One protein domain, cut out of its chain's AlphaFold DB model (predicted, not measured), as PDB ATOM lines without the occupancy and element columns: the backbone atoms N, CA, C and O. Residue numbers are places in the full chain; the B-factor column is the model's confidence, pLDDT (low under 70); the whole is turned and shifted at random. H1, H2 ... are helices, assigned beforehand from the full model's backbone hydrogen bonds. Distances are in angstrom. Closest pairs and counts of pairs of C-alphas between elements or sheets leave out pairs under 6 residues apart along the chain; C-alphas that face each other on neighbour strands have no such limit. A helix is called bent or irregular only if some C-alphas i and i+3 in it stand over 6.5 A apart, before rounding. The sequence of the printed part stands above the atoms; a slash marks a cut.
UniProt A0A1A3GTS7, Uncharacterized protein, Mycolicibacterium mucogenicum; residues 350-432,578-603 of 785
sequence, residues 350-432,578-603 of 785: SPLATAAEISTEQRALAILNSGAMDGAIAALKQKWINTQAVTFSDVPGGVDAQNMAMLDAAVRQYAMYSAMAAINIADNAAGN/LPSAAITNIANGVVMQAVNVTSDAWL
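AT A GLANCE: This is residues 350 to 432 and 578 to 603 of the 785 residues of an uncharacterized protein of Mycolicibacterium mucogenicum (UniProt A0A1A3GTS7). One long kinked helix, H3, makes the length of this domain; H2 and H4, side by side and running the same way, cross it on one side, and H1 packs across it on another. Residues 350 to 355 stick out as a free end. The printed part has 109 residues with four named helices, H1 to H4 in order along the chain, and no named strand: all helix. It is only just loose, close to compact, with a radius of gyration of the C-alphas of 15.8 A, and elongated, spanning 52 by 31 by 25 A.

HOW THE PARTS SIT: Start with H1, residues 355 to 368; it touches the hub, H3, residues 401 to 430, at a steep tilt of 58 degrees, opposite ways, the closest C-alphas being those of Ala 364 and Ala 419, 4.7 A apart. H2, residues 374 to 391, touches H3 with residues 377 to 381 alone, closest at the C-alphas of Ile 377 and Val 411, 6.3 A. Look next at H4, residues 580 to 603: it touches H3 at a steep tilt of 49 degrees, with C-alphas 419 and 587 closest at 4.7 A. H4 touches H2 at a shallow tilt of 4 degrees, the same way, closest at C-alphas 380 and 595, 5.3 A. Every O i to N i+4 pair is within hydrogen-bond range in H1; H2 has 13 of 14, H3 24 of 26, H4 17 of 20.

IN THESE COORDINATES: Find C-alpha 355 at (5.799, -3.407, 10.826), where H1 begins; it runs 19.9 A and H2 25.3 A. From C-alpha 401 at (-6.585, 34.118, 10.431), H3 runs 44.8 A; it is irregular, with C-alphas 405 and 408 7.3 A apart. H4, 31.6 A, ends at C-alpha 603, (-17.862, 20.116, 6.528), and is irregular, with C-alphas 596 and 599 7.1 A apart.

THE WHOLE: The C-alphas farthest apart, those of Pro 396 and Gly 431, are 52.7 A apart. Residues 433 to 577 are not printed; C-alphas 432 and 578 are 12.3 A apart across this cut. The link H1 to H2 is tight, and H2 to H3 short. No printed residue is under pLDDT 70.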
ATOM      1  N   SER A 350       2.807  -0.978  21.564       93.25
ATOM      2  CA  SER A 350       1.520  -0.630  20.964       93.25
ATOM      3  C   SER A 350       0.996  -1.731  20.030       93.25
ATOM      4  O   SER A 350       1.742  -2.198  19.168       93.25
ATOM      5  N   PRO A 351      -0.309  -2.072  20.078       93.69
ATOM      6  CA  PRO A 351      -0.970  -2.906  19.068       93.69
ATOM      7  C   PRO A 351      -1.230  -2.172  17.732       93.69
ATOM      8  O   PRO A 351      -1.920  -2.707  16.861       93.69
ATOM      9  N   LEU A 352      -0.741  -0.933  17.587       94.19
ATOM     10  CA  LEU A 352      -0.877  -0.082  16.399       94.19
ATOM     11  C   LEU A 352       0.463   0.084  15.661       94.19
ATOM     12  O   LEU A 352       0.478   0.092  14.434       94.19
ATOM     13  N   ALA A 353       1.588   0.144  16.388       92.31
ATOM     14  CA  ALA A 353       2.940   0.355  15.850       92.31
ATOM     15  C   ALA A 353       3.530  -0.909  15.178       92.31
ATOM     16  O   ALA A 353       4.613  -1.386  15.521       92.31
ATOM     17  N   THR A 354       2.787  -1.493  14.237       94.69
ATOM     18  CA  THR A 354       3.164  -2.725  13.532       94.69
ATOM     19  C   THR A 354       4.190  -2.466  12.422       94.69
ATOM     20  O   THR A 354       4.313  -1.356  11.906       94.69
ATOM     21  N   ALA A 355       4.895  -3.510  11.977       95.12
ATOM     22  CA  ALA A 355       5.799  -3.407  10.826       95.12
ATOM     23  C   ALA A 355       5.068  -3.031   9.517       95.12
ATOM     24  O   ALA A 355       5.642  -2.354   8.665       95.12
ATOM     25  N   ALA A 356       3.798  -3.434   9.373       96.00
ATOM     26  CA  ALA A 356       2.950  -3.028   8.255       96.00
ATOM     27  C   ALA A 356       2.591  -1.535   8.337       96.00
ATOM     28  O   ALA A 356       2.675  -0.845   7.329       96.00
ATOM     29  N   GLU A 357       2.285  -1.019   9.532       95.75
ATOM     30  CA  GLU A 357       2.032   0.411   9.762       95.75
ATOM     31  C   GLU A 357       3.235   1.270   9.372       95.75
ATOM     32  O   GLU A 357       3.129   2.144   8.514       95.75
ATOM     33  N   ILE A 358       4.405   0.949   9.929       95.25
ATOM     34  CA  ILE A 358       5.653   1.677   9.678       95.25
ATOM     35  C   ILE A 358       6.003   1.663   8.176       95.25
ATOM     36  O   ILE A 358       6.410   2.686   7.627       95.25
ATOM     37  N   SER A 359       5.803   0.533   7.487       96.62
ATOM     38  CA  SER A 359       6.003   0.424   6.032       96.62
ATOM     39  C   SER A 359       4.997   1.265   5.232       96.62
ATOM     40  O   SER A 359       5.390   1.960   4.288       96.62
ATOM     41  N   THR A 360       3.712   1.250   5.612       97.19
ATOM     42  CA  THR A 360       2.670   2.072   4.979       97.19
ATOM     43  C   THR A 360       2.991   3.555   5.117       97.19
ATOM     44  O   THR A 360       3.005   4.255   4.105       97.19
ATOM     45  N   GLU A 361       3.307   4.036   6.323       95.38
ATOM     46  CA  GLU A 361       3.654   5.441   6.552       95.38
ATOM     47  C   GLU A 361       4.901   5.868   5.771       95.38
ATOM     48  O   GLU A 361       4.869   6.891   5.089       95.38
ATOM     49  N   GLN A 362       5.977   5.070   5.781       96.19
ATOM     50  CA  GLN A 362       7.195   5.358   5.008       96.19
ATOM     51  C   GLN A 362       6.903   5.548   3.515       96.19
ATOM     52  O   GLN A 362       7.392   6.491   2.886       96.19
ATOM     53  N   ARG A 363       6.091   4.658   2.937       97.62
ATOM     54  CA  ARG A 363       5.762   4.676   1.507       97.62
ATOM     55  C   ARG A 363       4.752   5.776   1.166       97.62
ATOM     56  O   ARG A 363       4.888   6.410   0.122       97.62
ATOM     57  N   ALA A 364       3.798   6.055   2.052       97.69
ATOM     58  CA  ALA A 364       2.861   7.167   1.917       97.69
ATOM     59  C   ALA A 364       3.574   8.528   1.979       97.69
ATOM     60  O   ALA A 364       3.366   9.375   1.109       97.69
ATOM     61  N   LEU A 365       4.490   8.705   2.936       96.88
ATOM     62  CA  LEU A 365       5.309   9.908   3.084       96.88
ATOM     63  C   LEU A 365       6.230  10.126   1.871       96.88
ATOM     64  O   LEU A 365       6.407  11.261   1.428       96.88
ATOM     65  N   ALA A 366       6.761   9.052   1.277       97.19
ATOM     66  CA  ALA A 366       7.526   9.127   0.031       97.19
ATOM     67  C   ALA A 366       6.674   9.594  -1.169       97.19
ATOM     68  O   ALA A 366       7.154  10.388  -1.979       97.19
ATOM     69  N   ILE A 367       5.408   9.166  -1.274       98.31
ATOM     70  CA  ILE A 367       4.469   9.688  -2.285       98.31
ATOM     71  C   ILE A 367       4.176  11.172  -2.010       98.31
ATOM     72  O   ILE A 367       4.309  11.999  -2.912       98.31
ATOM     73  N   LEU A 368       3.846  11.531  -0.768       97.06
ATOM     74  CA  LEU A 368       3.487  12.894  -0.361       97.06
ATOM     75  C   LEU A 368       4.630  13.911  -0.549       97.06
ATOM     76  O   LEU A 368       4.390  15.070  -0.890       97.06
ATOM     77  N   ASN A 369       5.879  13.486  -0.356       96.69
ATOM     78  CA  ASN A 369       7.065  14.328  -0.534       96.69
ATOM     79  C   ASN A 369       7.597  14.349  -1.982       96.69
ATOM     80  O   ASN A 369       8.552  15.066  -2.263       96.69
ATOM     81  N   SER A 370       6.984  13.606  -2.913       97.62
ATOM     82  CA  SER A 370       7.379  13.596  -4.333       97.62
ATOM     83  C   SER A 370       6.821  14.763  -5.164       97.62
ATOM     84  O   SER A 370       7.161  14.888  -6.339       97.62
ATOM     85  N   GLY A 371       5.913  15.570  -4.601       97.00
ATOM     86  CA  GLY A 371       5.149  16.603  -5.319       97.00
ATOM     87  C   GLY A 371       4.033  16.056  -6.227       97.00
ATOM     88  O   GLY A 371       3.195  16.803  -6.729       97.00
ATOM     89  N   ALA A 372       3.943  14.734  -6.415       97.69
ATOM     90  CA  ALA A 372       2.977  14.109  -7.323       97.69
ATOM     91  C   ALA A 372       1.505  14.165  -6.851       97.69
ATOM     92  O   ALA A 372       0.636  13.584  -7.502       97.69
ATOM     93  N   MET A 373       1.218  14.841  -5.733       98.44
ATOM     94  CA  MET A 373      -0.133  15.093  -5.214       98.44
ATOM     95  C   MET A 373      -0.504  16.586  -5.182       98.44
ATOM     96  O   MET A 373      -1.657  16.915  -4.902       98.44
ATOM     97  N   ASP A 374       0.424  17.498  -5.494       98.38
ATOM     98  CA  ASP A 374       0.278  18.940  -5.231       98.38
ATOM     99  C   ASP A 374      -0.944  19.561  -5.928       98.38
ATOM    100  O   ASP A 374      -1.650  20.386  -5.348       98.38
ATOM    101  N   GLY A 375      -1.262  19.111  -7.147       98.44
ATOM    102  CA  GLY A 375      -2.453  19.558  -7.880       98.44
ATOM    103  C   GLY A 375      -3.776  19.139  -7.225       98.44
ATOM    104  O   GLY A 375      -4.729  19.919  -7.210       98.44
ATOM    105  N   ALA A 376      -3.838  17.941  -6.636       98.50
ATOM    106  CA  ALA A 376      -5.015  17.476  -5.904       98.50
ATOM    107  C   ALA A 376      -5.114  18.142  -4.519       98.50
ATOM    108  O   ALA A 376      -6.208  18.507  -4.089       98.50
ATOM    109  N   ILE A 377      -3.975  18.382  -3.856       98.50
ATOM    110  CA  ILE A 377      -3.890  19.147  -2.602       98.50
ATOM    111  C   ILE A 377      -4.406  20.578  -2.811       98.50
ATOM    112  O   ILE A 377      -5.238  21.049  -2.037       98.50
ATOM    113  N   ALA A 378      -3.996  21.251  -3.891       98.69
ATOM    114  CA  ALA A 378      -4.488  22.584  -4.242       98.69
ATOM    115  C   ALA A 378      -6.006  22.602  -4.519       98.69
ATOM    116  O   ALA A 378      -6.706  23.519  -4.082       98.69
ATOM    117  N   ALA A 379      -6.538  21.568  -5.184       98.62
ATOM    118  CA  ALA A 379      -7.978  21.417  -5.396       98.62
ATOM    119  C   ALA A 379      -8.746  21.214  -4.075       98.62
ATOM    120  O   ALA A 379      -9.795  21.833  -3.876       98.62
ATOM    121  N   LEU A 380      -8.214  20.407  -3.145       98.19
ATOM    122  CA  LEU A 380      -8.794  20.214  -1.811       98.19
ATOM    123  C   LEU A 380      -8.751  21.501  -0.980       98.19
ATOM    124  O   LEU A 380      -9.757  21.867  -0.376       98.19
ATOM    125  N   LYS A 381      -7.638  22.242  -1.028       98.25
ATOM    126  CA  LYS A 381      -7.492  23.548  -0.372       98.25
ATOM    127  C   LYS A 381      -8.571  24.530  -0.824       98.25
ATOM    128  O   LYS A 381      -9.271  25.102   0.010       98.25
ATOM    129  N   GLN A 382      -8.763  24.688  -2.137       98.25
ATOM    130  CA  GLN A 382      -9.793  25.589  -2.658       98.25
ATOM    131  C   GLN A 382     -11.212  25.100  -2.337       98.25
ATOM    132  O   GLN A 382     -12.087  25.918  -2.043       98.25
ATOM    133  N   LYS A 383     -11.451  23.780  -2.345       97.69
ATOM    134  CA  LYS A 383     -12.730  23.200  -1.916       97.69
ATOM    135  C   LYS A 383     -13.043  23.564  -0.465       97.69
ATOM    136  O   LYS A 383     -14.138  24.049  -0.196       97.69
ATOM    137  N   TRP A 384     -12.096  23.362   0.448       97.44
ATOM    138  CA  TRP A 384     -12.286  23.622   1.875       97.44
ATOM    139  C   TRP A 384     -12.497  25.103   2.179       97.44
ATOM    140  O   TRP A 384     -13.422  25.414   2.925       97.44
ATOM    141  N   ILE A 385     -11.748  26.013   1.541       97.50
ATOM    142  CA  ILE A 385     -12.002  27.465   1.627       97.50
ATOM    143  C   ILE A 385     -13.457  27.773   1.248       97.50
ATOM    144  O   ILE A 385     -14.173  28.420   2.010       97.50
ATOM    145  N   ASN A 386     -13.919  27.270   0.099       96.44
ATOM    146  CA  ASN A 386     -15.266  27.548  -0.401       96.44
ATOM    147  C   ASN A 386     -16.360  26.966   0.513       96.44
ATOM    148  O   ASN A 386     -17.369  27.625   0.757       96.44
ATOM    149  N   THR A 387     -16.177  25.746   1.027       95.88
ATOM    150  CA  THR A 387     -17.159  25.086   1.901       95.88
ATOM    151  C   THR A 387     -17.180  25.696   3.311       95.88
ATOM    152  O   THR A 387     -18.260  25.873   3.881       95.88
ATOM    153  N   GLN A 388     -16.033  26.089   3.876       95.94
ATOM    154  CA  GLN A 388     -15.998  26.723   5.202       95.94
ATOM    155  C   GLN A 388     -16.440  28.192   5.187       95.94
ATOM    156  O   GLN A 388     -17.065  28.635   6.146       95.94
ATOM    157  N   ALA A 389     -16.262  28.915   4.077       95.94
ATOM    158  CA  ALA A 389     -16.843  30.250   3.902       95.94
ATOM    159  C   ALA A 389     -18.387  30.264   3.975       95.94
ATOM    160  O   ALA A 389     -18.970  31.287   4.324       95.94
ATOM    161  N   VAL A 390     -19.054  29.140   3.674       94.56
ATOM    162  CA  VAL A 390     -20.502  28.961   3.903       94.56
ATOM    163  C   VAL A 390     -20.787  28.551   5.350       94.56
ATOM    164  O   VAL A 390     -21.724  29.055   5.964       94.56
ATOM    165  N   THR A 391     -19.976  27.648   5.898       94.00
ATOM    166  CA  THR A 391     -20.179  27.045   7.228       94.00
ATOM    167  C   THR A 391     -20.021  28.052   8.373       94.00
ATOM    168  O   THR A 391     -20.758  27.960   9.344       94.00
ATOM    169  N   PHE A 392     -19.119  29.030   8.226       97.19
ATOM    170  CA  PHE A 392     -18.895  30.143   9.165       97.19
ATOM    171  C   PHE A 392     -19.506  31.472   8.661       97.19
ATOM    172  O   PHE A 392     -19.008  32.550   8.980       97.19
ATOM    173  N   SER A 393     -20.545  31.426   7.815       97.00
ATOM    174  CA  SER A 393     -21.094  32.632   7.156       97.00
ATOM    175  C   SER A 393     -21.886  33.575   8.075       97.00
ATOM    176  O   SER A 393     -22.101  34.731   7.716       97.00
ATOM    177  N   ASP A 394     -22.284  33.115   9.262       96.75
ATOM    178  CA  ASP A 394     -22.865  33.916  10.344       96.75
ATOM    179  C   ASP A 394     -21.813  34.467  11.328       96.75
ATOM    180  O   ASP A 394     -22.148  35.282  12.191       96.75
ATOM    181  N   VAL A 395     -20.533  34.110  11.164       96.50
ATOM    182  CA  VAL A 395     -19.428  34.677  11.946       96.50
ATOM    183  C   VAL A 395     -18.874  35.942  11.270       96.50
ATOM    184  O   VAL A 395     -18.519  35.902  10.088       96.50
ATOM    185  N   PRO A 396     -18.744  37.082  11.981       92.75
ATOM    186  CA  PRO A 396     -18.190  38.310  11.411       92.75
ATOM    187  C   PRO A 396     -16.770  38.123  10.855       92.75
ATOM    188  O   PRO A 396     -15.814  37.940  11.603       92.75
ATOM    189  N   GLY A 397     -16.636  38.209   9.529       93.38
ATOM    190  CA  GLY A 397     -15.372  38.011   8.806       93.38
ATOM    191  C   GLY A 397     -15.184  36.614   8.197       93.38
ATOM    192  O   GLY A 397     -14.278  36.444   7.385       93.38
ATOM    193  N   GLY A 398     -16.052  35.646   8.506       96.25
ATOM    194  CA  GLY A 398     -15.924  34.264   8.040       96.25
ATOM    195  C   GLY A 398     -14.818  33.500   8.775       96.25
ATOM    196  O   GLY A 398     -14.676  33.628   9.990       96.25
ATOM    197  N   VAL A 399     -14.041  32.693   8.044       97.81
ATOM    198  CA  VAL A 399     -12.949  31.887   8.621       97.81
ATOM    199  C   VAL A 399     -11.786  32.783   9.059       97.81
ATOM    200  O   VAL A 399     -11.275  33.568   8.259       97.81
ATOM    201  N   ASP A 400     -11.355  32.662  10.317       97.06
ATOM    202  CA  ASP A 400     -10.353  33.556  10.905       97.06
ATOM    203  C   ASP A 400      -8.901  33.285  10.451       97.06
ATOM    204  O   ASP A 400      -8.572  32.288   9.800       97.06
ATOM    205  N   ALA A 401      -7.994  34.200  10.808       97.19
ATOM    206  CA  ALA A 401      -6.585  34.118  10.431       97.19
ATOM    207  C   ALA A 401      -5.816  32.973  11.125       97.19
ATOM    208  O   ALA A 401      -4.861  32.462  10.539       97.19
ATOM    209  N   GLN A 402      -6.215  32.550  12.336       96.25
ATOM    210  CA  GLN A 402      -5.586  31.411  13.024       96.25
ATOM    211  C   GLN A 402      -5.891  30.115  12.267       96.25
ATOM    212  O   GLN A 402      -4.998  29.324  11.968       96.25
ATOM    213  N   ASN A 403      -7.156  29.940  11.892       97.69
ATOM    214  CA  ASN A 403      -7.633  28.822  11.104       97.69
ATOM    215  C   ASN A 403      -7.014  28.846   9.704       97.69
ATOM    216  O   ASN A 403      -6.432  27.845   9.290       97.69
ATOM    217  N   MET A 404      -7.030  29.977   8.992       97.81
ATOM    218  CA  MET A 404      -6.400  30.076   7.666       97.81
ATOM    219  C   MET A 404      -4.901  29.725   7.671       97.81
ATOM    220  O   MET A 404      -4.431  29.136   6.698       97.81
ATOM    221  N   ALA A 405      -4.165  29.991   8.758       97.50
ATOM    222  CA  ALA A 405      -2.768  29.567   8.903       97.50
ATOM    223  C   ALA A 405      -2.594  28.038   9.054       97.50
ATOM    224  O   ALA A 405      -1.573  27.496   8.638       97.50
ATOM    225  N   MET A 406      -3.588  27.320   9.592       96.19
ATOM    226  CA  MET A 406      -3.568  25.850   9.714       96.19
ATOM    227  C   MET A 406      -3.934  25.105   8.418       96.19
ATOM    228  O   MET A 406      -3.774  23.885   8.350       96.19
ATOM    229  N   LEU A 407      -4.454  25.798   7.399       97.31
ATOM    230  CA  LEU A 407      -5.084  25.170   6.232       97.31
ATOM    231  C   LEU A 407      -4.134  24.271   5.426       97.31
ATOM    232  O   LEU A 407      -4.525  23.169   5.044       97.31
ATOM    233  N   ASP A 408      -2.900  24.714   5.170       96.56
ATOM    234  CA  ASP A 408      -1.933  23.948   4.368       96.56
ATOM    235  C   ASP A 408      -1.491  22.652   5.062       96.56
ATOM    236  O   ASP A 408      -1.465  21.592   4.433       96.56
ATOM    237  N   ALA A 409      -1.245  22.703   6.374       94.81
ATOM    238  CA  ALA A 409      -0.993  21.510   7.178       94.81
ATOM    239  C   ALA A 409      -2.210  20.566   7.174       94.81
ATOM    240  O   ALA A 409      -2.057  19.354   7.016       94.81
ATOM    241  N   ALA A 410      -3.428  21.111   7.273       95.56
ATOM    242  CA  ALA A 410      -4.654  20.321   7.319       95.56
ATOM    243  C   ALA A 410      -4.927  19.546   6.014       95.56
ATOM    244  O   ALA A 410      -5.222  18.349   6.055       95.56
ATOM    245  N   VAL A 411      -4.761  20.173   4.841       96.88
ATOM    246  CA  VAL A 411      -4.875  19.442   3.563       96.88
ATOM    247  C   VAL A 411      -3.705  18.480   3.333       96.88
ATOM    248  O   VAL A 411      -3.893  17.448   2.686       96.88
ATOM    249  N   ARG A 412      -2.518  18.754   3.900       95.94
ATOM    250  CA  ARG A 412      -1.372  17.830   3.864       95.94
ATOM    251  C   ARG A 412      -1.615  16.575   4.711       95.94
ATOM    252  O   ARG A 412      -1.278  15.488   4.246       95.94
ATOM    253  N   GLN A 413      -2.275  16.683   5.870       95.94
ATOM    254  CA  GLN A 413      -2.730  15.513   6.642       95.94
ATOM    255  C   GLN A 413      -3.752  14.672   5.859       95.94
ATOM    256  O   GLN A 413      -3.619  13.449   5.775       95.94
ATOM    257  N   TYR A 414      -4.726  15.306   5.194       96.50
ATOM    258  CA  TYR A 414      -5.684  14.578   4.349       96.50
ATOM    259  C   TYR A 414      -4.993  13.871   3.164       96.50
ATOM    260  O   TYR A 414      -5.362  12.757   2.778       96.50
ATOM    261  N   ALA A 415      -3.953  14.484   2.595       97.69
ATOM    262  CA  ALA A 415      -3.130  13.862   1.563       97.69
ATOM    263  C   ALA A 415      -2.288  12.688   2.099       97.69
ATOM    264  O   ALA A 415      -2.200  11.670   1.416       97.69
ATOM    265  N   MET A 416      -1.750  12.772   3.324       97.69
ATOM    266  CA  MET A 416      -1.071  11.652   3.995       97.69
ATOM    267  C   MET A 416      -2.019  10.458   4.179       97.69
ATOM    268  O   MET A 416      -1.708   9.360   3.718       97.69
ATOM    269  N   TYR A 417      -3.221  10.687   4.726       97.50
ATOM    270  CA  TYR A 417      -4.290   9.679   4.792       97.50
ATOM    271  C   TYR A 417      -4.578   9.053   3.415       97.50
ATOM    272  O   TYR A 417      -4.660   7.832   3.275       97.50
ATOM    273  N   SER A 418      -4.676   9.884   2.374       97.88
ATOM    274  CA  SER A 418      -4.980   9.438   1.009       97.88
ATOM    275  C   SER A 418      -3.851   8.602   0.385       97.88
ATOM    276  O   SER A 418      -4.121   7.665  -0.369       97.88
ATOM    277  N   ALA A 419      -2.592   8.895   0.718       98.50
ATOM    278  CA  ALA A 419      -1.432   8.108   0.308       98.50
ATOM    279  C   ALA A 419      -1.325   6.780   1.084       98.50
ATOM    280  O   ALA A 419      -1.060   5.745   0.472       98.50
ATOM    281  N   MET A 420      -1.610   6.772   2.393       98.06
ATOM    282  CA  MET A 420      -1.686   5.543   3.201       98.06
ATOM    283  C   MET A 420      -2.792   4.609   2.696       98.06
ATOM    284  O   MET A 420      -2.550   3.418   2.503       98.06
ATOM    285  N   ALA A 421      -3.974   5.152   2.386       97.62
ATOM    286  CA  ALA A 421      -5.069   4.406   1.771       97.62
ATOM    287  C   ALA A 421      -4.647   3.763   0.438       97.62
ATOM    288  O   ALA A 421      -4.879   2.575   0.224       97.62
ATOM    289  N   ALA A 422      -3.966   4.509  -0.438       98.56
ATOM    290  CA  ALA A 422      -3.479   3.984  -1.713       98.56
ATOM    291  C   ALA A 422      -2.445   2.855  -1.558       98.56
ATOM    292  O   ALA A 422      -2.470   1.896  -2.332       98.56
ATOM    293  N   ILE A 423      -1.565   2.944  -0.554       98.62
ATOM    294  CA  ILE A 423      -0.608   1.882  -0.219       98.62
ATOM    295  C   ILE A 423      -1.331   0.640   0.308       98.62
ATOM    296  O   ILE A 423      -1.110  -0.449  -0.218       98.62
ATOM    297  N   ASN A 424      -2.250   0.791   1.264       98.31
ATOM    298  CA  ASN A 424      -3.009  -0.332   1.817       98.31
ATOM    299  C   ASN A 424      -3.866  -1.040   0.742       98.31
ATOM    300  O   ASN A 424      -3.873  -2.268   0.674       98.31
ATOM    301  N   ILE A 425      -4.491  -0.283  -0.172       97.94
ATOM    302  CA  ILE A 425      -5.188  -0.819  -1.357       97.94
ATOM    303  C   ILE A 425      -4.241  -1.653  -2.232       97.94
ATOM    304  O   ILE A 425      -4.616  -2.744  -2.667       97.94
ATOM    305  N   ALA A 426      -3.027  -1.159  -2.499       98.38
ATOM    306  CA  ALA A 426      -2.042  -1.845  -3.334       98.38
ATOM    307  C   ALA A 426      -1.486  -3.119  -2.678       98.38
ATOM    308  O   ALA A 426      -1.294  -4.127  -3.360       98.38
ATOM    309  N   ASP A 427      -1.282  -3.100  -1.362       98.44
ATOM    310  CA  ASP A 427      -0.765  -4.242  -0.611       98.44
ATOM    311  C   ASP A 427      -1.830  -5.335  -0.464       98.44
ATOM    312  O   ASP A 427      -1.553  -6.497  -0.768       98.44
ATOM    313  N   ASN A 428      -3.081  -4.975  -0.150       97.94
ATOM    314  CA  ASN A 428      -4.227  -5.887  -0.245       97.94
ATOM    315  C   ASN A 428      -4.395  -6.448  -1.673       97.94
ATOM    316  O   ASN A 428      -4.643  -7.644  -1.838       97.94
ATOM    317  N   ALA A 429      -4.220  -5.638  -2.726       96.88
ATOM    318  CA  ALA A 429      -4.272  -6.136  -4.103       96.88
ATOM    319  C   ALA A 429      -3.185  -7.199  -4.356       96.88
ATOM    320  O   ALA A 429      -3.488  -8.248  -4.932       96.88
ATOM    321  N   ALA A 430      -1.968  -6.983  -3.848       97.31
ATOM    322  CA  ALA A 430      -0.846  -7.920  -3.920       97.31
ATOM    323  C   ALA A 430      -0.973  -9.154  -2.997       97.31
ATOM    324  O   ALA A 430      -0.201 -10.100  -3.158       97.31
ATOM    325  N   GLY A 431      -1.947  -9.181  -2.082       97.38
ATOM    326  CA  GLY A 431      -2.206 -10.305  -1.174       97.38
ATOM    327  C   GLY A 431      -1.737 -10.124   0.267       97.38
ATOM    328  O   GLY A 431      -1.783 -11.079   1.036       97.38
ATOM    329  N   ASN A 432      -1.308  -8.916   0.633       97.62
ATOM    330  CA  ASN A 432      -0.801  -8.553   1.956       97.62
ATOM    331  C   ASN A 432      -1.723  -7.500   2.615       97.62
ATOM    332  O   ASN A 432      -1.298  -6.360   2.818       97.62
ATOM    333  N   LEU A 578       0.452  -3.759  -8.054       97.44
ATOM    334  CA  LEU A 578       0.239  -2.484  -8.744       97.44
ATOM    335  C   LEU A 578       1.577  -1.757  -8.987       97.44
ATOM    336  O   LEU A 578       2.396  -1.680  -8.070       97.44
ATOM    337  N   PRO A 579       1.818  -1.180 -10.180       97.94
ATOM    338  CA  PRO A 579       2.994  -0.345 -10.421       97.94
ATOM    339  C   PRO A 579       2.865   0.994  -9.680       97.94
ATOM    340  O   PRO A 579       1.764   1.528  -9.554       97.94
ATOM    341  N   SER A 580       3.983   1.594  -9.261       96.75
ATOM    342  CA  SER A 580       3.997   2.802  -8.413       96.75
ATOM    343  C   SER A 580       3.156   3.963  -8.961       96.75
ATOM    344  O   SER A 580       2.469   4.634  -8.200       96.75
ATOM    345  N   ALA A 581       3.130   4.158 -10.285       97.56
ATOM    346  CA  ALA A 581       2.294   5.179 -10.924       97.56
ATOM    347  C   ALA A 581       0.782   4.949 -10.709       97.56
ATOM    348  O   ALA A 581       0.033   5.908 -10.549       97.56
ATOM    349  N   ALA A 582       0.322   3.694 -10.657       98.50
ATOM    350  CA  ALA A 582      -1.068   3.379 -10.329       98.50
ATOM    351  C   ALA A 582      -1.382   3.689  -8.857       98.50
ATOM    352  O   ALA A 582      -2.448   4.223  -8.571       98.50
ATOM    353  N   ILE A 583      -0.439   3.438  -7.942       98.62
ATOM    354  CA  ILE A 583      -0.576   3.779  -6.516       98.62
ATOM    355  C   ILE A 583      -0.704   5.302  -6.341       98.62
ATOM    356  O   ILE A 583      -1.649   5.775  -5.714       98.62
ATOM    357  N   THR A 584       0.171   6.090  -6.973       98.44
ATOM    358  CA  THR A 584       0.089   7.563  -6.954       98.44
ATOM    359  C   THR A 584      -1.210   8.087  -7.583       98.44
ATOM    360  O   THR A 584      -1.784   9.064  -7.095       98.44
ATOM    361  N   ASN A 585      -1.727   7.427  -8.624       98.50
ATOM    362  CA  ASN A 585      -3.029   7.764  -9.208       98.50
ATOM    363  C   ASN A 585      -4.198   7.448  -8.256       98.50
ATOM    364  O   ASN A 585      -5.142   8.233  -8.189       98.50
ATOM    365  N   ILE A 586      -4.131   6.356  -7.483       98.44
ATOM    366  CA  ILE A 586      -5.122   6.039  -6.439       98.44
ATOM    367  C   ILE A 586      -5.069   7.092  -5.320       98.44
ATOM    368  O   ILE A 586      -6.118   7.599  -4.932       98.44
ATOM    369  N   ALA A 587      -3.876   7.494  -4.865       98.56
ATOM    370  CA  ALA A 587      -3.718   8.521  -3.827       98.56
ATOM    371  C   ALA A 587      -4.346   9.864  -4.244       98.56
ATOM    372  O   ALA A 587      -5.131  10.450  -3.496       98.56
ATOM    373  N   ASN A 588      -4.079  10.313  -5.475       98.56
ATOM    374  CA  ASN A 588      -4.750  11.476  -6.063       98.56
ATOM    375  C   ASN A 588      -6.271  11.265  -6.192       98.56
ATOM    376  O   ASN A 588      -7.045  12.181  -5.923       98.56
ATOM    377  N   GLY A 589      -6.713  10.058  -6.557       97.69
ATOM    378  CA  GLY A 589      -8.128   9.688  -6.631       97.69
ATOM    379  C   GLY A 589      -8.873   9.847  -5.302       97.69
ATOM    380  O   GLY A 589      -9.966  10.409  -5.292       97.69
ATOM    381  N   VAL A 590      -8.272   9.437  -4.180       95.88
ATOM    382  CA  VAL A 590      -8.863   9.585  -2.833       95.88
ATOM    383  C   VAL A 590      -8.953  11.062  -2.419       95.88
ATOM    384  O   VAL A 590      -9.990  11.487  -1.902       95.88
ATOM    385  N   VAL A 591      -7.944  11.886  -2.733       97.75
ATOM    386  CA  VAL A 591      -8.029  13.348  -2.535       97.75
ATOM    387  C   VAL A 591      -9.152  13.951  -3.391       97.75
ATOM    388  O   VAL A 591      -9.960  14.737  -2.899       97.75
ATOM    389  N   MET A 592      -9.286  13.541  -4.656       97.31
ATOM    390  CA  MET A 592     -10.360  14.031  -5.529       97.31
ATOM    391  C   MET A 592     -11.753  13.506  -5.137       97.31
ATOM    392  O   MET A 592     -12.746  14.195  -5.373       97.31
ATOM    393  N   GLN A 593     -11.868  12.347  -4.484       92.81
ATOM    394  CA  GLN A 593     -13.113  11.915  -3.835       92.81
ATOM    395  C   GLN A 593     -13.479  12.851  -2.674       92.81
ATOM    396  O   GLN A 593     -14.649  13.209  -2.517       92.81
ATOM    397  N   ALA A 594     -12.491  13.327  -1.909       92.00
ATOM    398  CA  ALA A 594     -12.720  14.319  -0.865       92.00
ATOM    399  C   ALA A 594     -13.155  15.681  -1.425       92.00
ATOM    400  O   ALA A 594     -14.071  16.291  -0.872       92.00
ATOM    401  N   VAL A 595     -12.577  16.122  -2.550       95.06
ATOM    402  CA  VAL A 595     -12.999  17.336  -3.276       95.06
ATOM    403  C   VAL A 595     -14.461  17.252  -3.733       95.06
ATOM    404  O   VAL A 595     -15.213  18.212  -3.570       95.06
ATOM    405  N   ASN A 596     -14.859  16.115  -4.314       92.19
ATOM    406  CA  ASN A 596     -16.126  15.980  -5.043       92.19
ATOM    407  C   ASN A 596     -17.293  15.394  -4.228       92.19
ATOM    408  O   ASN A 596     -18.434  15.496  -4.670       92.19
ATOM    409  N   VAL A 597     -17.026  14.733  -3.094       89.00
ATOM    410  CA  VAL A 597     -18.055  14.042  -2.294       89.00
ATOM    411  C   VAL A 597     -17.860  14.282  -0.800       89.00
ATOM    412  O   VAL A 597     -18.758  14.795  -0.135       89.00
ATOM    413  N   THR A 598     -16.701  13.908  -0.251       86.12
ATOM    414  CA  THR A 598     -16.552  13.816   1.211       86.12
ATOM    415  C   THR A 598     -16.625  15.182   1.889       86.12
ATOM    416  O   THR A 598     -17.226  15.293   2.954       86.12
ATOM    417  N   SER A 599     -16.096  16.241   1.266       91.44
ATOM    418  CA  SER A 599     -16.141  17.581   1.866       91.44
ATOM    419  C   SER A 599     -17.572  18.104   2.028       91.44
ATOM    420  O   SER A 599     -17.904  18.632   3.084       91.44
ATOM    421  N   ASP A 600     -18.444  17.905   1.033       90.12
ATOM    422  CA  ASP A 600     -19.838  18.382   1.083       90.12
ATOM    423  C   ASP A 600     -20.718  17.567   2.042       90.12
ATOM    424  O   ASP A 600     -21.697  18.084   2.574       90.12
ATOM    425  N   ALA A 601     -20.367  16.300   2.282       86.38
ATOM    426  CA  ALA A 601     -21.097  15.427   3.199       86.38
ATOM    427  C   ALA A 601     -20.827  15.723   4.688       86.38
ATOM    428  O   ALA A 601     -21.640  15.338   5.530       86.38
ATOM    429  N   TRP A 602     -19.695  16.366   5.009       86.75
ATOM    430  CA  TRP A 602     -19.194  16.490   6.384       86.75
ATOM    431  C   TRP A 602     -18.956  17.931   6.845       86.75
ATOM    432  O   TRP A 602     -19.469  18.297   7.899       86.75
ATOM    433  N   LEU A 603     -18.238  18.764   6.080       90.50
ATOM    434  CA  LEU A 603     -17.862  20.116   6.528       90.50
ATOM    435  C   LEU A 603     -19.083  21.020   6.833       90.50
ATOM    436  O   LEU A 603     -19.092  21.641   7.897       90.50
TER     437      LEU A 603